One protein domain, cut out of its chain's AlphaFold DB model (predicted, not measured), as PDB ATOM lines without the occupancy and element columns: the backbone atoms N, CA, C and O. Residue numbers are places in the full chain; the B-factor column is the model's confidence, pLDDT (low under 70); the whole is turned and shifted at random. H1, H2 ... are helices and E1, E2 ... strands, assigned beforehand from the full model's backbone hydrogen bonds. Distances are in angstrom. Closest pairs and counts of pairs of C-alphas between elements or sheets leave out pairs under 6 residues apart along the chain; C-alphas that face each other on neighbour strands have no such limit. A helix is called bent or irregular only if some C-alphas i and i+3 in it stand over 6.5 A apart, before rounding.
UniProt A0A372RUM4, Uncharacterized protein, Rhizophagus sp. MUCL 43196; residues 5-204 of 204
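Overview. This is residues 5 to 204 of the 204 residues of an uncharacterized protein of Rhizophagus sp. MUCL 43196 (UniProt A0A372RUM4). A twisted five-stranded sheet forms the core, with helices H1, H2 and H4 over one face and H6 on the other, where the sheet curls round it. The loop of residues 70 to 75 sticks out. The printed part has 200 residues, with six named helices and five named strands in the order E1 E2 H1 H2 H3 E3 E4 E5 H4 H5 H6; the class is mixed, helices and strands. The mixed sheet runs E2 E1 E3 E4 E5. The whole is compact, with a radius of gyration of the C-alphas of 16.7 A and spans of 54 by 44 by 36 A.

Arrangement. Begin at inner strand E3, residues 120 to 127, parallel to E1, residues 5 to 14; look for N 8 and O 122, 2.8 A apart and within hydrogen-bond range. Edge strand E2, residues 30 to 41, forms an antiparallel hairpin with E1, with N 7 and O 38 at 2.8 A, and bends by 61 degrees at residue 35. E3, E4, residues 139 to 145, and E5, residues 149 to 153, form a meander, each strand the antiparallel neighbour of the one before; N 123 and O 142 are 2.8 A apart, as are N 143 and O 151. Three layers follow, helices on both faces of the sheet: H1, residues 49 to 68, H2, residues 81 to 94, and H4, residues 155 to 172, on one face, and H6, residues 190 to 202, on the other. H1 runs along E3 at a height over the sheet of 8.8 A, and H2 along E1 at 9.8 A. H1 and H4 touch at a shallow tilt of 28 degrees, opposite ways, through residues 51 to 59 and 155 to 159 alone; their closest C-alphas, of Ala 55 and Pro 155, are 4.4 A apart. The closest C-alphas of E5 and H6, of Thr 152 and Leu 191, are 5.7 A apart. H3, residues 110 to 113, and H5, residues 184 to 187, only graze the sheet. In H1, H2 and H6 every O i to N i+4 pair is within hydrogen-bond range, in H4 12 of 14; H3 and H5 are too short for such a pair.

Along the chain. Find C-alpha 5 at (-17.033, -77.304, -69.827); E1 runs 28.3 A from there, and E2 30.8 A. H1 spans 29.2 A from C-alpha 49 at (-16.049, -88.011, -68.503). H4 spans 25.4 A and is irregular, with C-alphas 156 and 159 7.4 A apart. H6 ends at C-alpha 202, (-4.161, -65.269, -74.097).

Size, cuts and confidence. The C-alphas of Ile 74 and Lys 173, the two farthest apart, are 54.6 A apart. The printed part has no cut. Long links join E1 to E2, H1 to H2, H2 to H3, E3 to E4 and H4 to H5. The mean pLDDT of the printed part is 81.0; 43 residues are under 70, among them 67 to 78 and 180 to 187.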
ATOM      1  N   SER A   5     -17.675 -77.229 -68.524       88.50
ATOM      2  CA  SER A   5     -17.033 -77.304 -69.827       88.50
ATOM      3  C   SER A   5     -17.885 -76.721 -70.938       88.50
ATOM      4  O   SER A   5     -19.103 -76.562 -70.814       88.50
ATOM      5  N   ILE A   6     -17.222 -76.363 -72.031       91.44
ATOM      6  CA  ILE A   6     -17.877 -75.991 -73.281       91.44
ATOM      7  C   ILE A   6     -17.529 -76.999 -74.370       91.44
ATOM      8  O   ILE A   6     -16.422 -77.527 -74.408       91.44
ATOM      9  N   VAL A   7     -18.473 -77.253 -75.268       93.81
ATOM     10  CA  VAL A   7     -18.267 -78.041 -76.482       93.81
ATOM     11  C   VAL A   7     -18.578 -77.159 -77.680       93.81
ATOM     12  O   VAL A   7     -19.702 -76.673 -77.831       93.81
ATOM     13  N   LEU A   8     -17.581 -76.966 -78.533       94.62
ATOM     14  CA  LEU A   8     -17.666 -76.186 -79.757       94.62
ATOM     15  C   LEU A   8     -17.575 -77.107 -80.966       94.62
ATOM     16  O   LEU A   8     -16.715 -77.983 -81.012       94.62
ATOM     17  N   ILE A   9     -18.421 -76.876 -81.965       95.62
ATOM     18  CA  ILE A   9     -18.244 -77.454 -83.298       95.62
ATOM     19  C   ILE A   9     -17.861 -76.340 -84.255       95.62
ATOM     20  O   ILE A   9     -18.575 -75.337 -84.365       95.62
ATOM     21  N   ARG A  10     -16.771 -76.561 -84.985       93.62
ATOM     22  CA  ARG A  10     -16.333 -75.687 -86.065       93.62
ATOM     23  C   ARG A  10     -15.893 -76.480 -87.285       93.62
ATOM     24  O   ARG A  10     -15.315 -77.557 -87.164       93.62
ATOM     25  N   GLU A  11     -16.101 -75.892 -88.444       92.50
ATOM     26  CA  GLU A  11     -15.580 -76.373 -89.715       92.50
ATOM     27  C   GLU A  11     -14.382 -75.529 -90.126       92.50
ATOM     28  O   GLU A  11     -14.449 -74.299 -90.077       92.50
ATOM     29  N   ARG A  12     -13.286 -76.176 -90.536       89.94
ATOM     30  CA  ARG A  12     -12.111 -75.497 -91.093       89.94
ATOM     31  C   ARG A  12     -12.181 -75.474 -92.619       89.94
ATOM     32  O   ARG A  12     -12.365 -76.515 -93.249       89.94
ATOM     33  N   LYS A  13     -11.955 -74.302 -93.209       87.69
ATOM     34  CA  LYS A  13     -11.877 -74.069 -94.660       87.69
ATOM     35  C   LYS A  13     -10.574 -73.341 -94.995       87.69
ATOM     36  O   LYS A  13     -10.137 -72.524 -94.188       87.69
ATOM     37  N   PRO A  14      -9.909 -73.610 -96.132       86.19
ATOM     38  CA  PRO A  14      -8.709 -72.868 -96.517       86.19
ATOM     39  C   PRO A  14      -8.973 -71.360 -96.544       86.19
ATOM     40  O   PRO A  14      -9.977 -70.909 -97.096       86.19
ATOM     41  N   LYS A  15      -8.079 -70.566 -95.950       80.12
ATOM     42  CA  LYS A  15      -8.267 -69.117 -95.859       80.12
ATOM     43  C   LYS A  15      -8.069 -68.466 -97.225       80.12
ATOM     44  O   LYS A  15      -6.967 -68.442 -97.769       80.12
ATOM     45  N   GLY A  16      -9.158 -67.929 -97.769       74.94
ATOM     46  CA  GLY A  16      -9.140 -67.038 -98.926       74.94
ATOM     47  C   GLY A  16      -8.863 -65.588 -98.514       74.94
ATOM     48  O   GLY A  16      -7.878 -65.284 -97.847       74.94
ATOM     49  N   ARG A  17      -9.758 -64.669 -98.902       66.38
ATOM     50  CA  ARG A  17      -9.745 -63.256 -98.455       66.38
ATOM     51  C   ARG A  17     -10.647 -62.994 -97.244       66.38
ATOM     52  O   ARG A  17     -10.814 -61.847 -96.838       66.38
ATOM     53  N   GLU A  18     -11.270 -64.041 -96.727       65.44
ATOM     54  CA  GLU A  18     -12.267 -63.963 -95.669       65.44
ATOM     55  C   GLU A  18     -11.592 -63.712 -94.319       65.44
ATOM     56  O   GLU A  18     -10.566 -64.309 -93.983       65.44
ATOM     57  N   ILE A  19     -12.175 -62.800 -93.547       64.06
ATOM     58  CA  ILE A  19     -11.794 -62.537 -92.162       64.06
ATOM     59  C   ILE A  19     -12.834 -63.244 -91.296       64.06
ATOM     60  O   ILE A  19     -14.031 -63.101 -91.542       64.06
ATOM     61  N   SER A  20     -12.382 -64.015 -90.304       67.88
ATOM     62  CA  SER A  20     -13.275 -64.660 -89.335       67.88
ATOM     63  C   SER A  20     -14.189 -63.624 -88.681       67.88
ATOM     64  O   SER A  20     -13.711 -62.670 -88.067       67.88
ATOM     65  N   VAL A  21     -15.506 -63.824 -88.800       73.75
ATOM     66  CA  VAL A  21     -16.524 -62.923 -88.233       73.75
ATOM     67  C   VAL A  21     -16.457 -62.906 -86.703       73.75
ATOM     68  O   VAL A  21     -16.760 -61.890 -86.086       73.75
ATOM     69  N   LEU A  22     -16.010 -64.007 -86.091       80.88
ATOM     70  CA  LEU A  22     -15.916 -64.158 -84.636       80.88
ATOM     71  C   LEU A  22     -14.551 -63.736 -84.067       80.88
ATOM     72  O   LEU A  22     -14.278 -63.967 -82.888       80.88
ATOM     73  N   GLY A  23     -13.684 -63.141 -84.895       81.50
ATOM     74  CA  GLY A  23     -12.280 -62.909 -84.562       81.50
ATOM     75  C   GLY A  23     -11.442 -64.187 -84.661       81.50
ATOM     76  O   GLY A  23     -11.888 -65.207 -85.192       81.50
ATOM     77  N   GLY A  24     -10.199 -64.127 -84.189       83.38
ATOM     78  CA  GLY A  24      -9.284 -65.266 -84.181       83.38
ATOM     79  C   GLY A  24      -7.876 -64.934 -84.676       83.38
ATOM     80  O   GLY A  24      -7.591 -63.805 -85.089       83.38
ATOM     81  N   PRO A  25      -6.970 -65.922 -84.649       84.25
ATOM     82  CA  PRO A  25      -5.562 -65.704 -84.938       84.25
ATOM     83  C   PRO A  25      -5.329 -65.226 -86.375       84.25
ATOM     84  O   PRO A  25      -5.586 -65.937 -87.349       84.25
ATOM     85  N   ALA A  26      -4.738 -64.035 -86.521       85.00
ATOM     86  CA  ALA A  26      -4.393 -63.466 -87.828       85.00
ATOM     87  C   ALA A  26      -3.494 -64.403 -88.660       85.00
ATOM     88  O   ALA A  26      -3.628 -64.473 -89.884       85.00
ATOM     89  N   ARG A  27      -2.626 -65.155 -87.969       87.62
ATOM     90  CA  ARG A  27      -1.673 -66.126 -88.524       87.62
ATOM     91  C   ARG A  27      -2.306 -67.438 -88.996       87.62
ATOM     92  O   ARG A  27      -1.613 -68.194 -89.667       87.62
ATOM     93  N   SER A  28      -3.571 -67.702 -88.662       86.75
ATOM     94  CA  SER A  28      -4.254 -68.925 -89.094       86.75
ATOM     95  C   SER A  28      -4.293 -69.016 -90.611       86.75
ATOM     96  O   SER A  28      -4.588 -68.020 -91.285       86.75
ATOM     97  N   GLN A  29      -4.016 -70.212 -91.130       88.12
ATOM     98  CA  GLN A  29      -4.118 -70.534 -92.554       88.12
ATOM     99  C   GLN A  29      -5.540 -70.924 -92.971       88.12
ATOM    100  O   GLN A  29      -5.799 -71.139 -94.157       88.12
ATOM    101  N   TYR A  30      -6.466 -70.992 -92.013       88.88
ATOM    102  CA  TYR A  30      -7.838 -71.421 -92.225       88.88
ATOM    103  C   TYR A  30      -8.835 -70.337 -91.803       88.88
ATOM    104  O   TYR A  30      -8.564 -69.453 -90.990       88.88
ATOM    105  N   PHE A  31     -10.009 -70.395 -92.413       88.12
ATOM    106  CA  PHE A  31     -11.219 -69.761 -91.928       88.12
ATOM    107  C   PHE A  31     -12.024 -70.809 -91.155       88.12
ATOM    108  O   PHE A  31     -12.132 -71.955 -91.600       88.12
ATOM    109  N   TYR A  32     -12.574 -70.421 -90.005       90.31
ATOM    110  CA  TYR A  32     -13.377 -71.304 -89.164       90.31
ATOM    111  C   TYR A  32     -14.819 -70.820 -89.097       90.31
ATOM    112  O   TYR A  32     -15.084 -69.699 -88.661       90.31
ATOM    113  N   GLU A  33     -15.743 -71.689 -89.483       90.88
ATOM    114  CA  GLU A  33     -17.179 -71.472 -89.335       90.88
ATOM    115  C   GLU A  33     -17.678 -72.255 -88.120       90.88
ATOM    116  O   GLU A  33     -17.453 -73.459 -88.024       90.88
ATOM    117  N   TYR A  34     -18.315 -71.578 -87.165       91.88
ATOM    118  CA  TYR A  34     -18.766 -72.182 -85.910       91.88
ATOM    119  C   TYR A  34     -20.260 -72.487 -85.988       91.88
ATOM    120  O   TYR A  34     -21.052 -71.627 -86.365       91.88
ATOM    121  N   TYR A  35     -20.639 -73.707 -85.608       91.75
ATOM    122  CA  TYR A  35     -21.999 -74.224 -85.796       91.75
ATOM    123  C   TYR A  35     -22.761 -74.395 -84.488       91.75
ATOM    124  O   TYR A  35     -23.970 -74.178 -84.437       91.75
ATOM    125  N   VAL A  36     -22.073 -74.813 -83.424       93.50
ATOM    126  CA  VAL A  36     -22.700 -75.131 -82.138       93.50
ATOM    127  C   VAL A  36     -21.765 -74.744 -80.998       93.50
ATOM    128  O   VAL A  36     -20.574 -75.045 -81.057       93.50
ATOM    129  N   CYS A  37     -22.326 -74.139 -79.949       93.44
ATOM    130  CA  CYS A  37     -21.690 -73.967 -78.648       93.44
ATOM    131  C   CYS A  37     -22.609 -74.532 -77.557       93.44
ATOM    132  O   CYS A  37     -23.746 -74.078 -77.391       93.44
ATOM    133  N   ILE A  38     -22.132 -75.536 -76.823       92.19
ATOM    134  CA  ILE A  38     -22.870 -76.187 -75.736       92.19
ATOM    135  C   ILE A  38     -22.098 -75.987 -74.442       92.19
ATOM    136  O   ILE A  38     -20.949 -76.390 -74.347       92.19
ATOM    137  N   TYR A  39     -22.739 -75.409 -73.439       90.06
ATOM    138  CA  TYR A  39     -22.240 -75.407 -72.072       90.06
ATOM    139  C   TYR A  39     -22.723 -76.640 -71.328       90.06
ATOM    140  O   TYR A  39     -23.907 -76.982 -71.395       90.06
ATOM    141  N   LEU A  40     -21.814 -77.257 -70.587       87.81
ATOM    142  CA  LEU A  40     -22.061 -78.407 -69.739       87.81
ATOM    143  C   LEU A  40     -21.706 -78.043 -68.296       87.81
ATOM    144  O   LEU A  40     -20.631 -77.522 -68.000       87.81
ATOM    145  N   HIS A  41     -22.629 -78.335 -67.389       78.00
ATOM    146  CA  HIS A  41     -22.418 -78.228 -65.954       78.00
ATOM    147  C   HIS A  41     -22.251 -79.658 -65.428       78.00
ATOM    148  O   HIS A  41     -23.191 -80.435 -65.569       78.00
ATOM    149  N   PHE A  42     -21.096 -79.987 -64.831       69.25
ATOM    150  CA  PHE A  42     -20.694 -81.321 -64.339       69.25
ATOM    151  C   PHE A  42     -20.043 -82.266 -65.370       69.25
ATOM    152  O   PHE A  42     -20.578 -83.325 -65.694       69.25
ATOM    153  N   ASP A  43     -18.830 -81.939 -65.809       61.28
ATOM    154  CA  ASP A  43     -18.013 -82.813 -66.671       61.28
ATOM    155  C   ASP A  43     -17.652 -84.166 -66.008       61.28
ATOM    156  O   ASP A  43     -17.758 -85.233 -66.612       61.28
ATOM    157  N   GLY A  44     -17.324 -84.143 -64.708       52.31
ATOM    158  CA  GLY A  44     -16.795 -85.301 -63.971       52.31
ATOM    159  C   GLY A  44     -17.806 -86.349 -63.481       52.31
ATOM    160  O   GLY A  44     -17.415 -87.259 -62.756       52.31
ATOM    161  N   TYR A  45     -19.099 -86.235 -63.812       48.81
ATOM    162  CA  TYR A  45     -20.148 -87.154 -63.318       48.81
ATOM    163  C   TYR A  45     -20.567 -88.242 -64.312       48.81
ATOM    164  O   TYR A  45     -21.479 -89.023 -64.036       48.81
ATOM    165  N   VAL A  46     -19.909 -88.312 -65.465       51.41
ATOM    166  CA  VAL A  46     -20.113 -89.385 -66.439       51.41
ATOM    167  C   VAL A  46     -19.047 -90.439 -66.204       51.41
ATOM    168  O   VAL A  46     -17.878 -90.101 -66.051       51.41
ATOM    169  N   GLU A  47     -19.448 -91.711 -66.150       49.56
ATOM    170  CA  GLU A  47     -18.511 -92.835 -66.228       49.56
ATOM    171  C   GLU A  47     -17.634 -92.592 -67.469       49.56
ATOM    172  O   GLU A  47     -18.157 -92.572 -68.584       49.56
ATOM    173  N   SER A  48     -16.351 -92.290 -67.239       62.03
ATOM    174  CA  SER A  48     -15.345 -91.868 -68.229       62.03
ATOM    175  C   SER A  48     -15.274 -90.385 -68.693       62.03
ATOM    176  O   SER A  48     -14.375 -90.043 -69.458       62.03
ATOM    177  N   GLY A  49     -16.125 -89.467 -68.215       79.94
ATOM    178  CA  GLY A  49     -16.049 -88.011 -68.503       79.94
ATOM    179  C   GLY A  49     -16.541 -87.557 -69.898       79.94
ATOM    180  O   GLY A  49     -16.794 -88.386 -70.778       79.94
ATOM    181  N   VAL A  50     -16.699 -86.234 -70.126       86.00
ATOM    182  CA  VAL A  50     -17.164 -85.684 -71.429       86.00
ATOM    183  C   VAL A  50     -16.221 -86.075 -72.558       86.00
ATOM    184  O   VAL A  50     -16.684 -86.470 -73.626       86.00
ATOM    185  N   GLY A  51     -14.910 -85.963 -72.337       88.06
ATOM    186  CA  GLY A  51     -13.898 -86.204 -73.367       88.06
ATOM    187  C   GLY A  51     -13.984 -87.603 -73.983       88.06
ATOM    188  O   GLY A  51     -14.033 -87.733 -75.206       88.06
ATOM    189  N   GLU A  52     -14.072 -88.653 -73.159       88.56
ATOM    190  CA  GLU A  52     -14.233 -90.027 -73.653       88.56
ATOM    191  C   GLU A  52     -15.595 -90.233 -74.322       88.56
ATOM    192  O   GLU A  52     -15.688 -90.882 -75.369       88.56
ATOM    193  N   TRP A  53     -16.659 -89.655 -73.759       89.56
ATOM    194  CA  TRP A  53     -17.983 -89.735 -74.368       89.56
ATOM    195  C   TRP A  53     -18.007 -89.100 -75.767       89.56
ATOM    196  O   TRP A  53     -18.513 -89.714 -76.710       89.56
ATOM    197  N   LEU A  54     -17.411 -87.913 -75.923       92.56
ATOM    198  CA  LEU A  54     -17.268 -87.225 -77.206       92.56
ATOM    199  C   LEU A  54     -16.432 -88.046 -78.185       92.56
ATOM    200  O   LEU A  54     -16.861 -88.243 -79.320       92.56
ATOM    201  N   ALA A  55     -15.282 -88.569 -77.757       92.69
ATOM    202  CA  ALA A  55     -14.429 -89.410 -78.592       92.69
ATOM    203  C   ALA A  55     -15.199 -90.622 -79.151       92.69
ATOM    204  O   ALA A  55     -15.208 -90.864 -80.360       92.69
ATOM    205  N   ASN A  56     -15.940 -91.325 -78.291       91.56
ATOM    206  CA  ASN A  56     -16.764 -92.466 -78.686       91.56
ATOM    207  C   ASN A  56     -17.918 -92.073 -79.620       91.56
ATOM    208  O   ASN A  56     -18.182 -92.764 -80.610       91.56
ATOM    209  N   PHE A  57     -18.600 -90.962 -79.328       92.44
ATOM    210  CA  PHE A  57     -19.672 -90.429 -80.167       92.44
ATOM    211  C   PHE A  57     -19.167 -90.090 -81.576       92.44
ATOM    212  O   PHE A  57     -19.759 -90.528 -82.564       92.44
ATOM    213  N   LEU A  58     -18.059 -89.353 -81.669       94.12
ATOM    214  CA  LEU A  58     -17.481 -88.889 -82.930       94.12
ATOM    215  C   LEU A  58     -16.910 -90.038 -83.759       94.12
ATOM    216  O   LEU A  58     -17.140 -90.086 -84.966       94.12
ATOM    217  N   HIS A  59     -16.236 -90.999 -83.120       91.56
ATOM    218  CA  HIS A  59     -15.739 -92.199 -83.799       91.56
ATOM    219  C   HIS A  59     -16.876 -93.002 -84.427       91.56
ATOM    220  O   HIS A  59     -16.812 -93.411 -85.589       91.56
ATOM    221  N   LYS A  60     -17.963 -93.199 -83.668       90.69
ATOM    222  CA  LYS A  60     -19.156 -93.880 -84.174       90.69
ATOM    223  C   LYS A  60     -19.791 -93.105 -85.328       90.69
ATOM    224  O   LYS A  60     -20.093 -93.708 -86.353       90.69
ATOM    225  N   PHE A  61     -19.955 -91.791 -85.176       90.00
ATOM    226  CA  PHE A  61     -20.492 -90.933 -86.230       90.00
ATOM    227  C   PHE A  61     -19.675 -91.073 -87.520       90.00
ATOM    228  O   PHE A  61     -20.246 -91.376 -88.564       90.00
ATOM    229  N   GLY A  62     -18.346 -90.934 -87.448       86.38
ATOM    230  CA  GLY A  62     -17.464 -91.066 -88.608       86.38
ATOM    231  C   GLY A  62     -17.606 -92.424 -89.300       86.38
ATOM    232  O   GLY A  62     -17.806 -92.480 -90.512       86.38
ATOM    233  N   LYS A  63     -17.605 -93.523 -88.535       83.75
ATOM    234  CA  LYS A  63     -17.782 -94.883 -89.074       83.75
ATOM    235  C   LYS A  63     -19.130 -95.108 -89.751       83.75
ATOM    236  O   LYS A  63     -19.173 -95.741 -90.810       83.75
ATOM    237  N   ASP A  64     -20.218 -94.616 -89.163       82.50
ATOM    238  CA  ASP A  64     -21.563 -94.785 -89.717       82.50
ATOM    239  C   ASP A  64     -21.661 -94.156 -91.124       82.50
ATOM    240  O   ASP A  64     -22.296 -94.727 -92.010       82.50
ATOM    241  N   PHE A  65     -20.969 -93.038 -91.377       75.00
ATOM    242  CA  PHE A  65     -20.949 -92.386 -92.694       75.00
ATOM    243  C   PHE A  65     -19.879 -92.937 -93.649       75.00
ATOM    244  O   PHE A  65     -20.142 -93.054 -94.848       75.00
ATOM    245  N   SER A  66     -18.723 -93.378 -93.143       70.56
ATOM    246  CA  SER A  66     -17.712 -94.069 -93.959       70.56
ATOM    247  C   SER A  66     -18.225 -95.411 -94.508       70.56
ATOM    248  O   SER A  66     -17.863 -95.810 -95.615       70.56
ATOM    249  N   THR A  67     -19.095 -96.105 -93.766       63.75
ATOM    250  CA  THR A  67     -19.689 -97.391 -94.178       63.75
ATOM    251  C   THR A  67     -20.900 -97.236 -95.098       63.75
ATOM    252  O   THR A  67     -21.036 -98.015 -96.040       63.75
ATOM    253  N   GLN A  68     -21.741 -96.211 -94.906       61.34
ATOM    254  CA  GLN A  68     -22.877 -95.929 -95.799       61.34
ATOM    255  C   GLN A  68     -22.447 -95.624 -97.237       61.34
ATOM    256  O   GLN A  68     -23.142 -96.011 -98.174       61.34
ATOM    257  N   LYS A  69     -21.278 -95.001 -97.429       56.91
ATOM    258  CA  LYS A  69     -20.696 -94.768 -98.758       56.91
ATOM    259  C   LYS A  69     -20.331 -96.040 -99.523       56.91
ATOM    260  O   LYS A  69     -20.246 -95.994-100.743       56.91
ATOM    261  N   GLN A  70     -20.094 -97.155 -98.830       54.88
ATOM    262  CA  GLN A  70     -19.746 -98.432 -99.466       54.88
ATOM    263  C   GLN A  70     -20.980 -99.238 -99.888       54.88
ATOM    264  O   GLN A  70     -20.856-100.181-100.664       54.88
ATOM    265  N   SER A  71     -22.167 -98.887 -99.387       56.00
ATOM    266  CA  SER A  71     -23.428 -99.477 -99.830       56.00
ATOM    267  C   SER A  71     -24.057 -98.587-100.900       56.00
ATOM    268  O   SER A  71     -24.382 -97.442-100.601       56.00
ATOM    269  N   ASP A  72     -24.260 -99.115-102.110       49.84
ATOM    270  CA  ASP A  72     -24.885 -98.470-103.284       49.84
ATOM    271  C   ASP A  72     -26.378 -98.089-103.078       49.84
ATOM    272  O   ASP A  72     -27.260 -98.400-103.879       49.84
ATOM    273  N   SER A  73     -26.707 -97.434-101.966       48.66
ATOM    274  CA  SER A  73     -28.023 -96.880-101.675       48.66
ATOM    275  C   SER A  73     -28.111 -95.475-102.269       48.66
ATOM    276  O   SER A  73     -27.351 -94.584-101.905       48.66
ATOM    277  N   ILE A  74     -29.089 -95.279-103.151       48.19
ATOM    278  CA  ILE A  74     -29.359 -94.093-103.993       48.19
ATOM    279  C   ILE A  74     -29.589 -92.781-103.196       48.19
ATOM    280  O   ILE A  74     -29.760 -91.715-103.779       48.19
ATOM    281  N   ILE A  75     -29.546 -92.821-101.863       47.72
ATOM    282  CA  ILE A  75     -29.616 -91.645-100.988       47.72
ATOM    283  C   ILE A  75     -28.415 -91.688-100.035       47.72
ATOM    284  O   ILE A  75     -28.536 -92.120 -98.886       47.72
ATOM    285  N   SER A  76     -27.238 -91.257-100.498       54.00
ATOM    286  CA  SER A  76     -26.148 -90.918 -99.584       54.00
ATOM    287  C   SER A  76     -26.540 -89.624 -98.870       54.00
ATOM    288  O   SER A  76     -26.585 -88.545 -99.458       54.00
ATOM    289  N   THR A  77     -26.887 -89.718 -97.586       58.97
ATOM    290  CA  THR A  77     -26.972 -88.506 -96.766       58.97
ATOM    291  C   THR A  77     -25.540 -88.022 -96.594       58.97
ATOM    292  O   THR A  77     -24.778 -88.628 -95.844       58.97
ATOM    293  N   TYR A  78     -25.145 -86.991 -97.342       66.38
ATOM    294  CA  TYR A  78     -23.843 -86.362 -97.152       66.38
ATOM    295  C   TYR A  78     -23.798 -85.806 -95.730       66.38
ATOM    296  O   TYR A  78     -24.618 -84.968 -95.359       66.38
ATOM    297  N   ALA A  79     -22.877 -86.319 -94.916       77.44
ATOM    298  CA  ALA A  79     -22.634 -85.751 -93.605       77.44
ATOM    299  C   ALA A  79     -21.934 -84.403 -93.779       77.44
ATOM    300  O   ALA A  79     -20.848 -84.336 -94.358       77.44
ATOM    301  N   ASP A  80     -22.565 -83.353 -93.271       87.12
ATOM    302  CA  ASP A  80     -21.979 -82.030 -93.110       87.12
ATOM    303  C   ASP A  80     -21.854 -81.677 -91.617       87.12
ATOM    304  O   ASP A  80     -22.302 -82.413 -90.722       87.12
ATOM    305  N   THR A  81     -21.199 -80.550 -91.336       90.56
ATOM    306  CA  THR A  81     -20.942 -80.099 -89.962       90.56
ATOM    307  C   THR A  81     -22.247 -79.778 -89.228       90.56
ATOM    308  O   THR A  81     -22.359 -80.008 -88.020       90.56
ATOM    309  N   GLY A  82     -23.272 -79.323 -89.957       91.06
ATOM    310  CA  GLY A  82     -24.603 -79.054 -89.419       91.06
ATOM    311  C   GLY A  82     -25.302 -80.318 -88.918       91.06
ATOM    312  O   GLY A  82     -25.850 -80.324 -87.814       91.06
ATOM    313  N   LEU A  83     -25.236 -81.416 -89.674       90.81
ATOM    314  CA  LEU A  83     -25.786 -82.714 -89.296       90.81
ATOM    315  C   LEU A  83     -25.068 -83.288 -88.074       90.81
ATOM    316  O   LEU A  83     -25.728 -83.808 -87.169       90.81
ATOM    317  N   LEU A  84     -23.736 -83.175 -88.026       92.56
ATOM    318  CA  LEU A  84     -22.960 -83.536 -86.839       92.56
ATOM    319  C   LEU A  84     -23.437 -82.738 -85.619       92.56
ATOM    320  O   LEU A  84     -23.732 -83.330 -84.578       92.56
ATOM    321  N   GLY A  85     -23.592 -81.420 -85.770       93.75
ATOM    322  CA  GLY A  85     -24.105 -80.538 -84.724       93.75
ATOM    323  C   GLY A  85     -25.496 -80.921 -84.238       93.75
ATOM    324  O   GLY A  85     -25.702 -81.098 -83.037       93.75
ATOM    325  N   ALA A  86     -26.437 -81.140 -85.154       93.38
ATOM    326  CA  ALA A  86     -27.795 -81.548 -84.814       93.38
ATOM    327  C   ALA A  86     -27.824 -82.887 -84.057       93.38
ATOM    328  O   ALA A  86     -28.529 -83.018 -83.051       93.38
ATOM    329  N   LYS A  87     -27.030 -83.878 -84.495       92.81
ATOM    330  CA  LYS A  87     -26.931 -85.169 -83.799       92.81
ATOM    331  C   LYS A  87     -26.294 -85.029 -82.422       92.81
ATOM    332  O   LYS A  87     -26.797 -85.647 -81.487       92.81
ATOM    333  N   LEU A  88     -25.246 -84.217 -82.285       93.06
ATOM    334  CA  LEU A  88     -24.585 -83.986 -81.003       93.06
ATOM    335  C   LEU A  88     -25.548 -83.349 -79.993       93.06
ATOM    336  O   LEU A  88     -25.689 -83.856 -78.881       93.06
ATOM    337  N   ILE A  89     -26.260 -82.292 -80.399       92.88
ATOM    338  CA  ILE A  89     -27.282 -81.640 -79.567       92.88
ATOM    339  C   ILE A  89     -28.332 -82.669 -79.148       92.88
ATOM    340  O   ILE A  89     -28.601 -82.831 -77.958       92.88
ATOM    341  N   ASN A  90     -28.887 -83.420 -80.100       92.44
ATOM    342  CA  ASN A  90     -29.882 -84.438 -79.784       92.44
ATOM    343  C   ASN A  90     -29.347 -85.483 -78.788       92.44
ATOM    344  O   ASN A  90     -30.061 -85.865 -77.863       92.44
ATOM    345  N   SER A  91     -28.094 -85.919 -78.937       89.94
ATOM    346  CA  SER A  91     -27.456 -86.875 -78.032       89.94
ATOM    347  C   SER A  91     -27.258 -86.327 -76.618       89.94
ATOM    348  O   SER A  91     -27.540 -87.052 -75.666       89.94
ATOM    349  N   PHE A  92     -26.854 -85.064 -76.460       87.69
ATOM    350  CA  PHE A  92     -26.745 -84.440 -75.138       87.69
ATOM    351  C   PHE A  92     -28.102 -84.307 -74.441       87.69
ATOM    352  O   PHE A  92     -28.217 -84.637 -73.265       87.69
ATOM    353  N   TYR A  93     -29.141 -83.873 -75.160       87.62
ATOM    354  CA  TYR A  93     -30.468 -83.647 -74.573       87.62
ATOM    355  C   TYR A  93     -31.292 -84.930 -74.388       87.62
ATOM    356  O   TYR A  93     -32.178 -84.971 -73.538       87.62
ATOM    357  N   SER A  94     -31.007 -85.988 -75.154       85.50
ATOM    358  CA  SER A  94     -31.707 -87.278 -75.038       85.50
ATOM    359  C   SER A  94     -31.064 -88.229 -74.030       85.50
ATOM    360  O   SER A  94     -31.664 -89.243 -73.667       85.50
ATOM    361  N   SER A  95     -29.832 -87.960 -73.597       73.81
ATOM    362  CA  SER A  95     -29.129 -88.867 -72.700       73.81
ATOM    363  C   SER A  95     -29.564 -88.660 -71.254       73.81
ATOM    364  O   SER A  95     -29.048 -87.803 -70.542       73.81
ATOM    365  N   SER A  96     -30.462 -89.522 -70.778       61.69
ATOM    366  CA  SER A  96     -30.865 -89.574 -69.365       61.69
ATOM    367  C   SER A  96     -29.723 -89.933 -68.403       61.69
ATOM    368  O   SER A  96     -29.880 -89.794 -67.193       61.69
ATOM    369  N   LYS A  97     -28.583 -90.402 -68.933       60.62
ATOM    370  CA  LYS A  97     -27.387 -90.786 -68.171       60.62
ATOM    371  C   LYS A  97     -26.365 -89.658 -68.015       60.62
ATOM    372  O   LYS A  97     -25.520 -89.744 -67.133       60.62
ATOM    373  N   LEU A  98     -26.413 -88.625 -68.860       62.91
ATOM    374  CA  LEU A  98     -25.487 -87.495 -68.786       62.91
ATOM    375  C   LEU A  98     -26.102 -86.443 -67.857       62.91
ATOM    376  O   LEU A  98     -26.971 -85.673 -68.263       62.91
ATOM    377  N   ILE A  99     -25.663 -86.389 -66.597       60.66
ATOM    378  CA  ILE A  99     -26.062 -85.333 -65.645       60.66
ATOM    379  C   ILE A  99     -25.277 -84.050 -65.970       60.66
ATOM    380  O   ILE A  99     -24.564 -83.522 -65.135       60.66
ATOM    381  N   MET A 100     -25.355 -83.582 -67.217       68.31
ATOM    382  CA  MET A 100     -24.498 -82.509 -67.743       68.31
ATOM    383  C   MET A 100     -25.218 -81.173 -67.901       68.31
ATOM    384  O   MET A 100     -24.608 -80.192 -68.313       68.31
ATOM    385  N   ASN A 101     -26.525 -81.146 -67.599       80.25
ATOM    386  CA  ASN A 101     -27.418 -79.993 -67.749       80.25
ATOM    387  C   ASN A 101     -27.056 -79.121 -68.972       80.25
ATOM    388  O   ASN A 101     -26.668 -77.960 -68.791       80.25
ATOM    389  N   PRO A 102     -27.096 -79.694 -70.191       87.62
ATOM    390  CA  PRO A 102     -26.585 -79.029 -71.376       87.62
ATOM    391  C   PRO A 102     -27.373 -77.750 -71.651       87.62
ATOM    392  O   PRO A 102     -28.599 -77.723 -71.545       87.62
ATOM    393  N   ARG A 103     -26.670 -76.685 -72.034       89.12
ATOM    394  CA  ARG A 103     -27.267 -75.408 -72.436       89.12
ATOM    395  C   ARG A 103     -26.668 -74.972 -73.756       89.12
ATOM    396  O   ARG A 103     -25.452 -74.914 -73.890       89.12
ATOM    397  N   LEU A 104     -27.518 -74.652 -74.724       91.44
ATOM    398  CA  LEU A 104     -27.049 -74.010 -75.946       91.44
ATOM    399  C   LEU A 104     -26.694 -72.559 -75.623       91.44
ATOM    400  O   LEU A 104     -27.521 -71.837 -75.063       91.44
ATOM    401  N   ILE A 105     -25.474 -72.153 -75.963       90.50
ATOM    402  CA  ILE A 105     -25.036 -70.760 -75.866       90.50
ATOM    403  C   ILE A 105     -25.079 -70.153 -77.275       90.50
ATOM    404  O   ILE A 105     -24.681 -70.826 -78.232       90.50
ATOM    405  N   PRO A 106     -25.544 -68.901 -77.431       88.44
ATOM    406  CA  PRO A 106     -25.338 -68.146 -78.659       88.44
ATOM    407  C   PRO A 106     -23.862 -68.117 -79.070       88.44
ATOM    408  O   PRO A 106     -22.968 -67.998 -78.234       88.44
ATOM    409  N   ILE A 107     -23.603 -68.213 -80.369       89.44
ATOM    410  CA  ILE A 107     -22.248 -68.070 -80.898       89.44
ATOM    411  C   ILE A 107     -21.905 -66.578 -80.919       89.44
ATOM    412  O   ILE A 107     -22.538 -65.803 -81.636       89.44
ATOM    413  N   GLU A 108     -20.913 -66.194 -80.118       88.75
ATOM    414  CA  GLU A 108     -20.377 -64.834 -80.015       88.75
ATOM    415  C   GLU A 108     -18.908 -64.780 -80.472       88.75
ATOM    416  O   GLU A 108     -18.399 -65.734 -81.065       88.75
ATOM    417  N   SER A 109     -18.213 -63.663 -80.224       90.38
ATOM    418  CA  SER A 109     -16.767 -63.583 -80.452       90.38
ATOM    419  C   SER A 109     -16.038 -64.682 -79.677       90.38
ATOM    420  O   SER A 109     -16.474 -65.101 -78.600       90.38
ATOM    421  N   LEU A 110     -14.902 -65.143 -80.207       89.12
ATOM    422  CA  LEU A 110     -14.107 -66.173 -79.532       89.12
ATOM    423  C   LEU A 110     -13.666 -65.723 -78.136       89.12
ATOM    424  O   LEU A 110     -13.693 -66.519 -77.209       89.12
ATOM    425  N   GLU A 111     -13.357 -64.441 -77.964       87.75
ATOM    426  CA  GLU A 111     -13.074 -63.849 -76.655       87.75
ATOM    427  C   GLU A 111     -14.239 -64.063 -75.678       87.75
ATOM    428  O   GLU A 111     -14.035 -64.615 -74.602       87.75
ATOM    429  N   ASN A 112     -15.471 -63.717 -76.067       88.44
ATOM    430  CA  ASN A 112     -16.645 -63.844 -75.200       88.44
ATOM    431  C   ASN A 112     -16.995 -65.304 -74.890       88.44
ATOM    432  O   ASN A 112     -17.320 -65.639 -73.751       88.44
ATOM    433  N   ILE A 113     -16.909 -66.193 -75.886       87.75
ATOM    434  CA  ILE A 113     -17.151 -67.629 -75.683       87.75
ATOM    435  C   ILE A 113     -16.173 -68.174 -74.632       87.75
ATOM    436  O   ILE A 113     -16.590 -68.875 -73.706       87.75
ATOM    437  N   PHE A 114     -14.894 -67.797 -74.746       84.88
ATOM    438  CA  PHE A 114     -13.805 -68.271 -73.892       84.88
ATOM    439  C   PHE A 114     -13.556 -67.409 -72.630       84.88
ATOM    440  O   PHE A 114     -12.586 -67.644 -71.905       84.88
ATOM    441  N   GLN A 115     -14.403 -66.413 -72.347       78.56
ATOM    442  CA  GLN A 115     -14.378 -65.625 -71.104       78.56
ATOM    443  C   GLN A 115     -15.081 -66.328 -69.937       78.56
ATOM    444  O   GLN A 115     -14.852 -65.978 -68.781       78.56
ATOM    445  N   ASN A 116     -15.953 -67.296 -70.225       68.88
ATOM    446  CA  ASN A 116     -16.676 -68.030 -69.193       68.88
ATOM    447  C   ASN A 116     -15.727 -68.894 -68.348       68.88
ATOM    448  O   ASN A 116     -14.726 -69.397 -68.845       68.88
ATOM    449  N   ASP A 117     -16.080 -69.100 -67.079       73.19
ATOM    450  CA  ASP A 117     -15.326 -69.945 -66.147       73.19
ATOM    451  C   ASP A 117     -15.591 -71.434 -66.443       73.19
ATOM    452  O   ASP A 117     -16.461 -72.073 -65.837       73.19
ATOM    453  N   PHE A 118     -14.911 -71.953 -67.469       79.50
ATOM    454  CA  PHE A 118     -14.802 -73.382 -67.750       79.50
ATOM    455  C   PHE A 118     -13.408 -73.894 -67.396       79.50
ATOM    456  O   PHE A 118     -12.391 -73.231 -67.609       79.50
ATOM    457  N   GLU A 119     -13.383 -75.118 -66.880       84.31
ATOM    458  CA  GLU A 119     -12.148 -75.875 -66.683       84.31
ATOM    459  C   GLU A 119     -11.703 -76.443 -68.036       84.31
ATOM    460  O   GLU A 119     -10.561 -76.250 -68.437       84.31
ATOM    461  N   TYR A 120     -12.639 -77.023 -68.802       87.44
ATOM    462  CA  TYR A 120     -12.339 -77.622 -70.105       87.44
ATOM    463  C   TYR A 120     -13.120 -76.993 -71.261       87.44
ATOM    464  O   TYR A 120     -14.326 -76.754 -71.178       87.44
ATOM    465  N   ALA A 121     -12.450 -76.806 -72.394       90.94
ATOM    466  CA  ALA A 121     -13.091 -76.529 -73.673       90.94
ATOM    467  C   ALA A 121     -12.803 -77.660 -74.662       90.94
ATOM    468  O   ALA A 121     -11.659 -77.881 -75.056       90.94
ATOM    469  N   TYR A 122     -13.852 -78.355 -75.091       93.19
ATOM    470  CA  TYR A 122     -13.788 -79.353 -76.148       93.19
ATOM    471  C   TYR A 122     -14.089 -78.710 -77.495       93.19
ATOM    472  O   TYR A 122     -15.135 -78.087 -77.678       93.19
ATOM    473  N   ILE A 123     -13.192 -78.880 -78.458       94.75
ATOM    474  CA  ILE A 123     -13.318 -78.302 -79.795       94.75
ATOM    475  C   ILE A 123     -13.360 -79.441 -80.803       94.75
ATOM    476  O   ILE A 123     -12.391 -80.166 -80.998       94.75
ATOM    477  N   ILE A 124     -14.498 -79.589 -81.462       96.31
ATOM    478  CA  ILE A 124     -14.703 -80.540 -82.544       96.31
ATOM    479  C   ILE A 124     -14.427 -79.786 -83.837       96.31
ATOM    480  O   ILE A 124     -15.193 -78.902 -84.224       96.31
ATOM    481  N   THR A 125     -13.317 -80.120 -84.489       94.81
ATOM    482  CA  THR A 125     -12.949 -79.525 -85.775       94.81
ATOM    483  C   THR A 125     -13.260 -80.507 -86.889       94.81
ATOM    484  O   THR A 125     -12.733 -81.618 -86.903       94.81
ATOM    485  N   THR A 126     -14.087 -80.089 -87.836       93.06
ATOM    486  CA  THR A 126     -14.369 -80.836 -89.060       93.06
ATOM    487  C   THR A 126     -13.622 -80.210 -90.234       93.06
ATOM    488  O   THR A 126     -13.348 -79.009 -90.253       93.06
ATOM    489  N   SER A 127     -13.273 -81.022 -91.223       88.62
ATOM    490  CA  SER A 127     -12.845 -80.556 -92.542       88.62
ATOM    491  C   SER A 127     -13.822 -81.101 -93.568       88.62
ATOM    492  O   SER A 127     -13.990 -82.308 -93.689       88.62
ATOM    493  N   TYR A 128     -14.526 -80.219 -94.265       71.69
ATOM    494  CA  TYR A 128     -15.457 -80.656 -95.291       71.69
ATOM    495  C   TYR A 128     -14.712 -80.856 -96.612       71.69
ATOM    496  O   TYR A 128     -14.051 -79.940 -97.104       71.69
ATOM    497  N   ASP A 129     -14.818 -82.057 -97.174       70.56
ATOM    498  CA  ASP A 129     -14.429 -82.351 -98.551       70.56
ATOM    499  C   ASP A 129     -15.710 -82.496 -99.382       70.56
ATOM    500  O   ASP A 129     -16.607 -83.245 -99.010       70.56
ATOM    501  N   GLU A 130     -15.829 -81.783-100.502       67.56
ATOM    502  CA  GLU A 130     -17.029 -81.844-101.353       67.56
ATOM    503  C   GLU A 130     -17.264 -83.240-101.953       67.56
ATOM    504  O   GLU A 130     -18.407 -83.659-102.151       67.56
ATOM    505  N   ASN A 131     -16.192 -83.987-102.218       66.69
ATOM    506  CA  ASN A 131     -16.272 -85.356-102.721       66.69
ATOM    507  C   ASN A 131     -16.525 -86.322-101.565       66.69
ATOM    508  O   ASN A 131     -17.323 -87.266-101.672       66.69
ATOM    509  N   ASP A 132     -15.843 -86.076-100.442       67.19
ATOM    510  CA  ASP A 132     -15.774 -87.033 -99.354       67.19
ATOM    511  C   ASP A 132     -16.746 -86.823 -98.185       67.19
ATOM    512  O   ASP A 132     -16.998 -87.770 -97.430       67.19
ATOM    513  N   GLY A 133     -17.400 -85.668 -98.113       73.50
ATOM    514  CA  GLY A 133     -18.188 -85.241 -96.962       73.50
ATOM    515  C   GLY A 133     -17.394 -85.342 -95.657       73.50
ATOM    516  O   GLY A 133     -16.169 -85.476 -95.648       73.50
ATOM    517  N   ILE A 134     -18.105 -85.327 -94.533       78.25
ATOM    518  CA  ILE A 134     -17.503 -85.654 -93.240       78.25
ATOM    519  C   ILE A 134     -17.401 -87.175 -93.083       78.25
ATOM    520  O   ILE A 134     -18.394 -87.899 -93.145       78.25
ATOM    521  N   ASN A 135     -16.187 -87.644 -92.817       76.38
ATOM    522  CA  ASN A 135     -15.844 -89.016 -92.456       76.38
ATOM    523  C   ASN A 135     -14.936 -89.065 -91.207       76.38
ATOM    524  O   ASN A 135     -14.553 -88.034 -90.649       76.38
ATOM    525  N   ASP A 136     -14.561 -90.266 -90.771       74.12
ATOM    526  CA  ASP A 136     -13.670 -90.508 -89.627       74.12
ATOM    527  C   ASP A 136     -12.306 -89.796 -89.733       74.12
ATOM    528  O   ASP A 136     -11.763 -89.335 -88.730       74.12
ATOM    529  N   LYS A 137     -11.789 -89.594 -90.948       82.38
ATOM    530  CA  LYS A 137     -10.534 -88.860 -91.201       82.38
ATOM    531  C   LYS A 137     -10.708 -87.345 -91.283       82.38
ATOM    532  O   LYS A 137      -9.727 -86.610 -91.398       82.38
ATOM    533  N   SER A 138     -11.930 -86.850 -91.218       86.38
ATOM    534  CA  SER A 138     -12.212 -85.421 -91.332       86.38
ATOM    535  C   SER A 138     -12.536 -84.754 -89.995       86.38
ATOM    536  O   SER A 138     -12.659 -83.532 -89.949       86.38
ATOM    537  N   ILE A 139     -12.668 -85.544 -88.923       91.56
ATOM    538  CA  ILE A 139     -13.045 -85.087 -87.585       91.56
ATOM    539  C   ILE A 139     -11.819 -85.121 -86.672       91.56
ATOM    540  O   ILE A 139     -11.124 -86.133 -86.584       91.56
ATOM    541  N   MET A 140     -11.602 -84.023 -85.955       93.50
ATOM    542  CA  MET A 140     -10.656 -83.911 -84.852       93.50
ATOM    543  C   MET A 140     -11.386 -83.506 -83.582       93.50
ATOM    544  O   MET A 140     -12.337 -82.721 -83.627       93.50
ATOM    545  N   LEU A 141     -10.906 -84.018 -82.455       94.44
ATOM    546  CA  LEU A 141     -11.329 -83.609 -81.128       94.44
ATOM    547  C   LEU A 141     -10.137 -82.996 -80.402       94.44
ATOM    548  O   LEU A 141      -9.092 -83.637 -80.253       94.44
ATOM    549  N   SER A 142     -10.325 -81.772 -79.933       93.06
ATOM    550  CA  SER A 142      -9.370 -81.073 -79.088       93.06
ATOM    551  C   SER A 142      -9.952 -80.870 -77.695       93.06
ATOM    552  O   SER A 142     -11.150 -80.633 -77.559       93.06
ATOM    553  N   VAL A 143      -9.111 -80.937 -76.668       91.50
ATOM    554  CA  VAL A 143      -9.428 -80.494 -75.308       91.50
ATOM    555  C   VAL A 143      -8.421 -79.439 -74.890       91.50
ATOM    556  O   VAL A 143      -7.214 -79.640 -75.008       91.50
ATOM    557  N   CYS A 144      -8.933 -78.304 -74.438       87.56
ATOM    558  CA  CYS A 144      -8.170 -77.233 -73.824       87.56
ATOM    559  C   CYS A 144      -8.467 -77.221 -72.328       87.56
ATOM    560  O   CYS A 144      -9.639 -77.185 -71.954       87.56
ATOM    561  N   ASP A 145      -7.423 -77.258 -71.508       81.44
ATOM    562  CA  ASP A 145      -7.504 -77.121 -70.053       81.44
ATOM    563  C   ASP A 145      -7.110 -75.692 -69.673       81.44
ATOM    564  O   ASP A 145      -5.983 -75.266 -69.930       81.44
ATOM    565  N   HIS A 146      -8.086 -74.936 -69.168       69.12
ATOM    566  CA  HIS A 146      -7.957 -73.591 -68.600       69.12
ATOM    567  C   HIS A 146      -7.023 -72.609 -69.348       69.12
ATOM    568  O   HIS A 146      -6.416 -71.732 -68.742       69.12
ATOM    569  N   LYS A 147      -6.951 -72.723 -70.687       66.69
ATOM    570  CA  LYS A 147      -6.088 -71.942 -71.607       66.69
ATOM    571  C   LYS A 147      -4.575 -72.200 -71.495       66.69
ATOM    572  O   LYS A 147      -3.805 -71.538 -72.194       66.69
ATOM    573  N   ASP A 148      -4.149 -73.173 -70.695       72.31
ATOM    574  CA  ASP A 148      -2.733 -73.491 -70.481       72.31
ATOM    575  C   ASP A 148      -2.177 -74.428 -71.558       72.31
ATOM    576  O   ASP A 148      -1.059 -74.244 -72.047       72.31
ATOM    577  N   PHE A 149      -2.958 -75.430 -71.967       77.06
ATOM    578  CA  PHE A 149      -2.573 -76.334 -73.045       77.06
ATOM    579  C   PHE A 149      -3.778 -76.818 -73.848       77.06
ATOM    580  O   PHE A 149      -4.913 -76.814 -73.375       77.06
ATOM    581  N   ILE A 150      -3.508 -77.263 -75.075       86.25
ATOM    582  CA  ILE A 150      -4.496 -77.880 -75.955       86.25
ATOM    583  C   ILE A 150      -3.957 -79.196 -76.500       86.25
ATOM    584  O   ILE A 150      -2.867 -79.257 -77.067       86.25
ATOM    585  N   LEU A 151      -4.733 -80.258 -76.318       88.56
ATOM    586  CA  LEU A 151      -4.468 -81.575 -76.875       88.56
ATOM    587  C   LEU A 151      -5.458 -81.832 -77.996       88.56
ATOM    588  O   LEU A 151      -6.658 -81.831 -77.754       88.56
ATOM    589  N   THR A 152      -4.952 -82.121 -79.190       90.19
ATOM    590  CA  THR A 152      -5.763 -82.446 -80.372       90.19
ATOM    591  C   THR A 152      -5.468 -83.867 -80.817       90.19
ATOM    592  O   THR A 152      -4.303 -84.266 -80.853       90.19
ATOM    593  N   ALA A 153      -6.497 -84.643 -81.144       90.75
ATOM    594  CA  ALA A 153      -6.348 -85.990 -81.682       90.75
ATOM    595  C   ALA A 153      -7.535 -86.371 -82.572       90.75
ATOM    596  O   ALA A 153      -8.612 -85.773 -82.497       90.75
ATOM    597  N   ARG A 154      -7.369 -87.439 -83.359       91.25
ATOM    598  CA  ARG A 154      -8.525 -88.119 -83.950       91.25
ATOM    599  C   ARG A 154      -9.360 -88.799 -82.861       91.25
ATOM    600  O   ARG A 154      -8.771 -89.289 -81.890       91.25
ATOM    601  N   PRO A 155     -10.698 -88.869 -83.004       91.88
ATOM    602  CA  PRO A 155     -11.579 -89.436 -81.983       91.88
ATOM    603  C   PRO A 155     -11.145 -90.815 -81.468       91.88
ATOM    604  O   PRO A 155     -11.139 -91.053 -80.267       91.88
ATOM    605  N   GLU A 156     -10.711 -91.710 -82.350       91.12
ATOM    606  CA  GLU A 156     -10.312 -93.076 -82.008       91.12
ATOM    607  C   GLU A 156      -8.991 -93.187 -81.242       91.12
ATOM    608  O   GLU A 156      -8.776 -94.186 -80.559       91.12
ATOM    609  N   LYS A 157      -8.123 -92.172 -81.336       90.31
ATOM    610  CA  LYS A 157      -6.841 -92.096 -80.612       90.31
ATOM    611  C   LYS A 157      -6.911 -91.163 -79.398       90.31
ATOM    612  O   LYS A 157      -5.965 -91.097 -78.618       90.31
ATOM    613  N   PHE A 158      -8.013 -90.429 -79.228       90.00
ATOM    614  CA  PHE A 158      -8.111 -89.332 -78.265       90.00
ATOM    615  C   PHE A 158      -7.908 -89.783 -76.816       90.00
ATOM    616  O   PHE A 158      -7.086 -89.206 -76.111       90.00
ATOM    617  N   VAL A 159      -8.609 -90.833 -76.380       88.81
ATOM    618  CA  VAL A 159      -8.550 -91.322 -74.988       88.81
ATOM    619  C   VAL A 159      -7.161 -91.860 -74.645       88.81
ATOM    620  O   VAL A 159      -6.626 -91.563 -73.576       88.81
ATOM    621  N   GLU A 160      -6.552 -92.611 -75.565       89.56
ATOM    622  CA  GLU A 160      -5.191 -93.130 -75.409       89.56
ATOM    623  C   GLU A 160      -4.186 -91.982 -75.278       89.56
ATOM    624  O   GLU A 160      -3.393 -91.955 -74.334       89.56
ATOM    625  N   LYS A 161      -4.265 -90.996 -76.181       88.38
ATOM    626  CA  LYS A 161      -3.391 -89.822 -76.154       88.38
ATOM    627  C   LYS A 161      -3.583 -89.019 -74.867       88.38
ATOM    628  O   LYS A 161      -2.601 -88.709 -74.202       88.38
ATOM    629  N   TYR A 162      -4.821 -88.721 -74.480       86.75
ATOM    630  CA  TYR A 162      -5.118 -87.994 -73.245       86.75
ATOM    631  C   TYR A 162      -4.545 -88.711 -72.016       86.75
ATOM    632  O   TYR A 162      -3.825 -88.102 -71.226       86.75
ATOM    633  N   THR A 163      -4.777 -90.021 -71.899       87.25
ATOM    634  CA  THR A 163      -4.259 -90.832 -70.785       87.25
ATOM    635  C   THR A 163      -2.735 -90.789 -70.729       87.25
ATOM    636  O   THR A 163      -2.165 -90.565 -69.665       87.25
ATOM    637  N   TYR A 164      -2.067 -90.939 -71.877       87.50
ATOM    638  CA  TYR A 164      -0.612 -90.850 -71.956       87.50
ATOM    639  C   TYR A 164      -0.087 -89.500 -71.448       87.50
ATOM    640  O   TYR A 164       0.842 -89.466 -70.639       87.50
ATOM    641  N   TYR A 165      -0.690 -88.391 -71.884       84.56
ATOM    642  CA  TYR A 165      -0.292 -87.051 -71.449       84.56
ATOM    643  C   TYR A 165      -0.489 -86.860 -69.943       84.56
ATOM    644  O   TYR A 165       0.450 -86.442 -69.265       84.56
ATOM    645  N   MET A 166      -1.648 -87.251 -69.405       83.31
ATOM    646  CA  MET A 166      -1.917 -87.168 -67.967       83.31
ATOM    647  C   MET A 166      -0.905 -87.983 -67.155       83.31
ATOM    648  O   MET A 166      -0.351 -87.484 -66.179       83.31
ATOM    649  N   GLU A 167      -0.557 -89.198 -67.592       86.75
ATOM    650  CA  GLU A 167       0.474 -89.992 -66.918       86.75
ATOM    651  C   GLU A 167       1.860 -89.329 -66.954       86.75
ATOM    652  O   GLU A 167       2.578 -89.344 -65.950       86.75
ATOM    653  N   GLN A 168       2.254 -88.732 -68.084       84.69
ATOM    654  CA  GLN A 168       3.523 -88.004 -68.189       84.69
ATOM    655  C   GLN A 168       3.559 -86.758 -67.292       84.69
ATOM    656  O   GLN A 168       4.584 -86.483 -66.663       84.69
ATOM    657  N   MET A 169       2.450 -86.033 -67.185       82.50
ATOM    658  CA  MET A 169       2.366 -84.828 -66.362       82.50
ATOM    659  C   MET A 169       2.322 -85.169 -64.869       82.50
ATOM    660  O   MET A 169       3.117 -84.648 -64.090       82.50
ATOM    661  N   GLU A 170       1.465 -86.103 -64.458       84.62
ATOM    662  CA  GLU A 170       1.269 -86.436 -63.045       84.62
ATOM    663  C   GLU A 170       2.418 -87.271 -62.467       84.62
ATOM    664  O   GLU A 170       2.950 -86.959 -61.398       84.62
ATOM    665  N   LYS A 171       2.825 -88.344 -63.164       86.06
ATOM    666  CA  LYS A 171       3.828 -89.291 -62.643       86.06
ATOM    667  C   LYS A 171       5.247 -88.835 -62.942       86.06
ATOM    668  O   LYS A 171       6.141 -89.021 -62.115       86.06
ATOM    669  N   HIS A 172       5.464 -88.253 -64.121       82.94
ATOM    670  CA  HIS A 172       6.798 -87.881 -64.590       82.94
ATOM    671  C   HIS A 172       7.094 -86.381 -64.484       82.94
ATOM    672  O   HIS A 172       8.229 -85.990 -64.755       82.94
ATOM    673  N   LYS A 173       6.126 -85.563 -64.034       83.31
ATOM    674  CA  LYS A 173       6.262 -84.108 -63.839       83.31
ATOM    675  C   LYS A 173       6.775 -83.372 -65.078       83.31
ATOM    676  O   LYS A 173       7.420 -82.334 -64.950       83.31
ATOM    677  N   LYS A 174       6.521 -83.931 -66.263       80.12
ATOM    678  CA  LYS A 174       6.832 -83.271 -67.528       80.12
ATOM    679  C   LYS A 174       5.811 -82.174 -67.774       80.12
ATOM    680  O   LYS A 174       4.628 -82.348 -67.492       80.12
ATOM    681  N   SER A 175       6.267 -81.065 -68.328       76.81
ATOM    682  CA  SER A 175       5.376 -80.076 -68.919       76.81
ATOM    683  C   SER A 175       4.803 -80.595 -70.239       76.81
ATOM    684  O   SER A 175       5.395 -81.458 -70.890       76.81
ATOM    685  N   PHE A 176       3.666 -80.040 -70.665       73.62
ATOM    686  CA  PHE A 176       3.031 -80.402 -71.934       73.62
ATOM    687  C   PHE A 176       3.993 -80.268 -73.129       73.62
ATOM    688  O   PHE A 176       4.060 -81.154 -73.974       73.62
ATOM    689  N   ALA A 177       4.806 -79.205 -73.150       72.44
ATOM    690  CA  ALA A 177       5.781 -78.934 -74.209       72.44
ATOM    691  C   ALA A 177       6.931 -79.960 -74.292       72.44
ATOM    692  O   ALA A 177       7.619 -80.034 -75.307       72.44
ATOM    693  N   GLU A 178       7.164 -80.742 -73.234       70.31
ATOM    694  CA  GLU A 178       8.218 -81.765 -73.178       70.31
ATOM    695  C   GLU A 178       7.721 -83.158 -73.591       70.31
ATOM    696  O   GLU A 178       8.515 -84.100 -73.704       70.31
ATOM    697  N   ILE A 179       6.411 -83.325 -73.783       75.06
ATOM    698  CA  ILE A 179       5.808 -84.604 -74.146       75.06
ATOM    699  C   ILE A 179       5.836 -84.736 -75.667       75.06
ATOM    700  O   ILE A 179       5.154 -84.013 -76.381       75.06
ATOM    701  N   ASN A 180       6.619 -85.691 -76.167       66.62
ATOM    702  CA  ASN A 180       6.633 -86.046 -77.581       66.62
ATOM    703  C   ASN A 180       5.708 -87.248 -77.808       66.62
ATOM    704  O   ASN A 180       5.973 -88.337 -77.294       66.62
ATOM    705  N   TYR A 181       4.633 -87.040 -78.564       65.38
ATOM    706  CA  TYR A 181       3.727 -88.088 -79.019       65.38
ATOM    707  C   TYR A 181       3.738 -88.062 -80.548       65.38
ATOM    708  O   TYR A 181       3.372 -87.045 -81.127       65.38
ATOM    709  N   ASP A 182       4.189 -89.141 -81.193       64.38
ATOM    710  CA  ASP A 182       4.284 -89.217 -82.659       64.38
ATOM    711  C   ASP A 182       2.880 -89.127 -83.269       64.38
ATOM    712  O   ASP A 182       2.105 -90.086 -83.220       64.38
ATOM    713  N   ASP A 183       2.527 -87.941 -83.769       64.94
ATOM    714  CA  ASP A 183       1.159 -87.628 -84.157       64.94
ATOM    715  C   ASP A 183       1.036 -87.283 -85.645       64.94
ATOM    716  O   ASP A 183       1.692 -86.392 -86.192       64.94
ATOM    717  N   GLU A 184       0.129 -87.984 -86.319       61.44
ATOM    718  CA  GLU A 184      -0.291 -87.682 -87.688       61.44
ATOM    719  C   GLU A 184      -0.995 -86.317 -87.760       61.44
ATOM    720  O   GLU A 184      -0.893 -85.613 -88.764       61.44
ATOM    721  N   VAL A 185      -1.651 -85.905 -86.672       65.44
ATOM    722  CA  VAL A 185      -2.428 -84.662 -86.576       65.44
ATOM    723  C   VAL A 185      -1.537 -83.412 -86.591       65.44
ATOM    724  O   VAL A 185      -1.956 -82.368 -87.100       65.44
ATOM    725  N   GLU A 186      -0.290 -83.514 -86.114       61.59
ATOM    726  CA  GLU A 186       0.709 -82.439 -86.232       61.59
ATOM    727  C   GLU A 186       1.088 -82.175 -87.692       61.59
ATOM    728  O   GLU A 186       1.221 -81.024 -88.107       61.59
ATOM    729  N   LYS A 187       1.192 -83.233 -88.505       62.88
ATOM    730  CA  LYS A 187       1.569 -83.132 -89.925       62.88
ATOM    731  C   LYS A 187       0.470 -82.485 -90.773       62.88
ATOM    732  O   LYS A 187       0.770 -81.873 -91.794       62.88
ATOM    733  N   GLU A 188      -0.786 -82.586 -90.340       75.75
ATOM    734  CA  GLU A 188      -1.961 -81.981 -90.988       75.75
ATOM    735  C   GLU A 188      -2.300 -80.566 -90.456       75.75
ATOM    736  O   GLU A 188      -3.313 -79.975 -90.854       75.75
ATOM    737  N   GLY A 189      -1.477 -80.025 -89.545       82.19
ATOM    738  CA  GLY A 189      -1.555 -78.648 -89.048       82.19
ATOM    739  C   GLY A 189      -2.696 -78.352 -88.067       82.19
ATOM    740  O   GLY A 189      -2.896 -77.195 -87.704       82.19
ATOM    741  N   TYR A 190      -3.457 -79.351 -87.611       85.44
ATOM    742  CA  TYR A 190      -4.575 -79.107 -86.687       85.44
ATOM    743  C   TYR A 190      -4.097 -78.623 -85.319       85.44
ATOM    744  O   TYR A 190      -4.630 -77.643 -84.809       85.44
ATOM    745  N   LEU A 191      -3.073 -79.272 -84.752       86.00
ATOM    746  CA  LEU A 191      -2.542 -78.884 -83.444       86.00
ATOM    747  C   LEU A 191      -1.937 -77.473 -83.477       86.00
ATOM    748  O   LEU A 191      -2.151 -76.698 -82.553       86.00
ATOM    749  N   SER A 192      -1.230 -77.108 -84.552       87.00
ATOM    750  CA  SER A 192      -0.656 -75.764 -84.676       87.00
ATOM    751  C   SER A 192      -1.729 -74.681 -84.787       87.00
ATOM    752  O   SER A 192      -1.575 -73.603 -84.224       87.00
ATOM    753  N   GLU A 193      -2.837 -74.952 -85.477       90.44
ATOM    754  CA  GLU A 193      -3.967 -74.017 -85.549       90.44
ATOM    755  C   GLU A 193      -4.705 -73.890 -84.207       90.44
ATOM    756  O   GLU A 193      -5.121 -72.798 -83.818       90.44
ATOM    757  N   ASP A 194      -4.815 -74.988 -83.464       89.44
ATOM    758  CA  ASP A 194      -5.340 -74.993 -82.100       89.44
ATOM    759  C   ASP A 194      -4.452 -74.200 -81.134       89.44
ATOM    760  O   ASP A 194      -4.956 -73.410 -80.339       89.44
ATOM    761  N   GLN A 195      -3.130 -74.314 -81.250       88.62
ATOM    762  CA  GLN A 195      -2.188 -73.495 -80.482       88.62
ATOM    763  C   GLN A 195      -2.313 -72.005 -80.823       88.62
ATOM    764  O   GLN A 195      -2.298 -71.171 -79.920       88.62
ATOM    765  N   LEU A 196      -2.515 -71.654 -82.100       90.06
ATOM    766  CA  LEU A 196      -2.772 -70.267 -82.504       90.06
ATOM    767  C   LEU A 196      -4.063 -69.708 -81.888       90.06
ATOM    768  O   LEU A 196      -4.118 -68.520 -81.568       90.06
ATOM    769  N   LEU A 197      -5.101 -70.536 -81.716       89.38
ATOM    770  CA  LEU A 197      -6.309 -70.131 -80.997       89.38
ATOM    771  C   LEU A 197      -5.984 -69.802 -79.536       89.38
ATOM    772  O   LEU A 197      -6.407 -68.756 -79.054       89.38
ATOM    773  N   ILE A 198      -5.206 -70.643 -78.850       88.06
ATOM    774  CA  ILE A 198      -4.795 -70.381 -77.462       88.06
ATOM    775  C   ILE A 198      -3.951 -69.102 -77.360       88.06
ATOM    776  O   ILE A 198      -4.225 -68.259 -76.510       88.06
ATOM    777  N   GLU A 199      -2.987 -68.891 -78.263       88.31
ATOM    778  CA  GLU A 199      -2.207 -67.641 -78.329       88.31
ATOM    779  C   GLU A 199      -3.113 -66.407 -78.487       88.31
ATOM    780  O   GLU A 199      -2.930 -65.393 -77.808       88.31
ATOM    781  N   PHE A 200      -4.115 -66.491 -79.366       88.00
ATOM    782  CA  PHE A 200      -5.095 -65.425 -79.562       88.00
ATOM    783  C   PHE A 200      -5.903 -65.150 -78.282       88.00
ATOM    784  O   PHE A 200      -6.042 -63.995 -77.887       88.00
ATOM    785  N   LEU A 201      -6.370 -66.199 -77.602       86.44
ATOM    786  CA  LEU A 201      -7.165 -66.097 -76.373       86.44
ATOM    787  C   LEU A 201      -6.371 -65.634 -75.145       86.44
ATOM    788  O   LEU A 201      -6.980 -65.200 -74.174       86.44
ATOM    789  N   ASN A 202      -5.042 -65.748 -75.168       83.38
ATOM    790  CA  ASN A 202      -4.161 -65.269 -74.097       83.38
ATOM    791  C   ASN A 202      -3.709 -63.814 -74.298       83.38
ATOM    792  O   ASN A 202      -3.110 -63.221 -73.403       83.38
ATOM    793  N   THR A 203      -3.953 -63.240 -75.479       80.62
ATOM    794  CA  THR A 203      -3.588 -61.851 -75.809       80.62
ATOM    795  C   THR A 203      -4.746 -60.861 -75.663       80.62
ATOM    796  O   THR A 203      -4.512 -59.658 -75.794       80.62
ATOM    797  N   HIS A 204      -5.952 -61.352 -75.369       64.31
ATOM    798  CA  HIS A 204      -7.202 -60.601 -75.228       64.31
ATOM    799  C   HIS A 204      -7.907 -61.010 -73.929       64.31
ATOM    800  O   HIS A 204      -8.538 -60.127 -73.306       64.31
TER     801      HIS A 204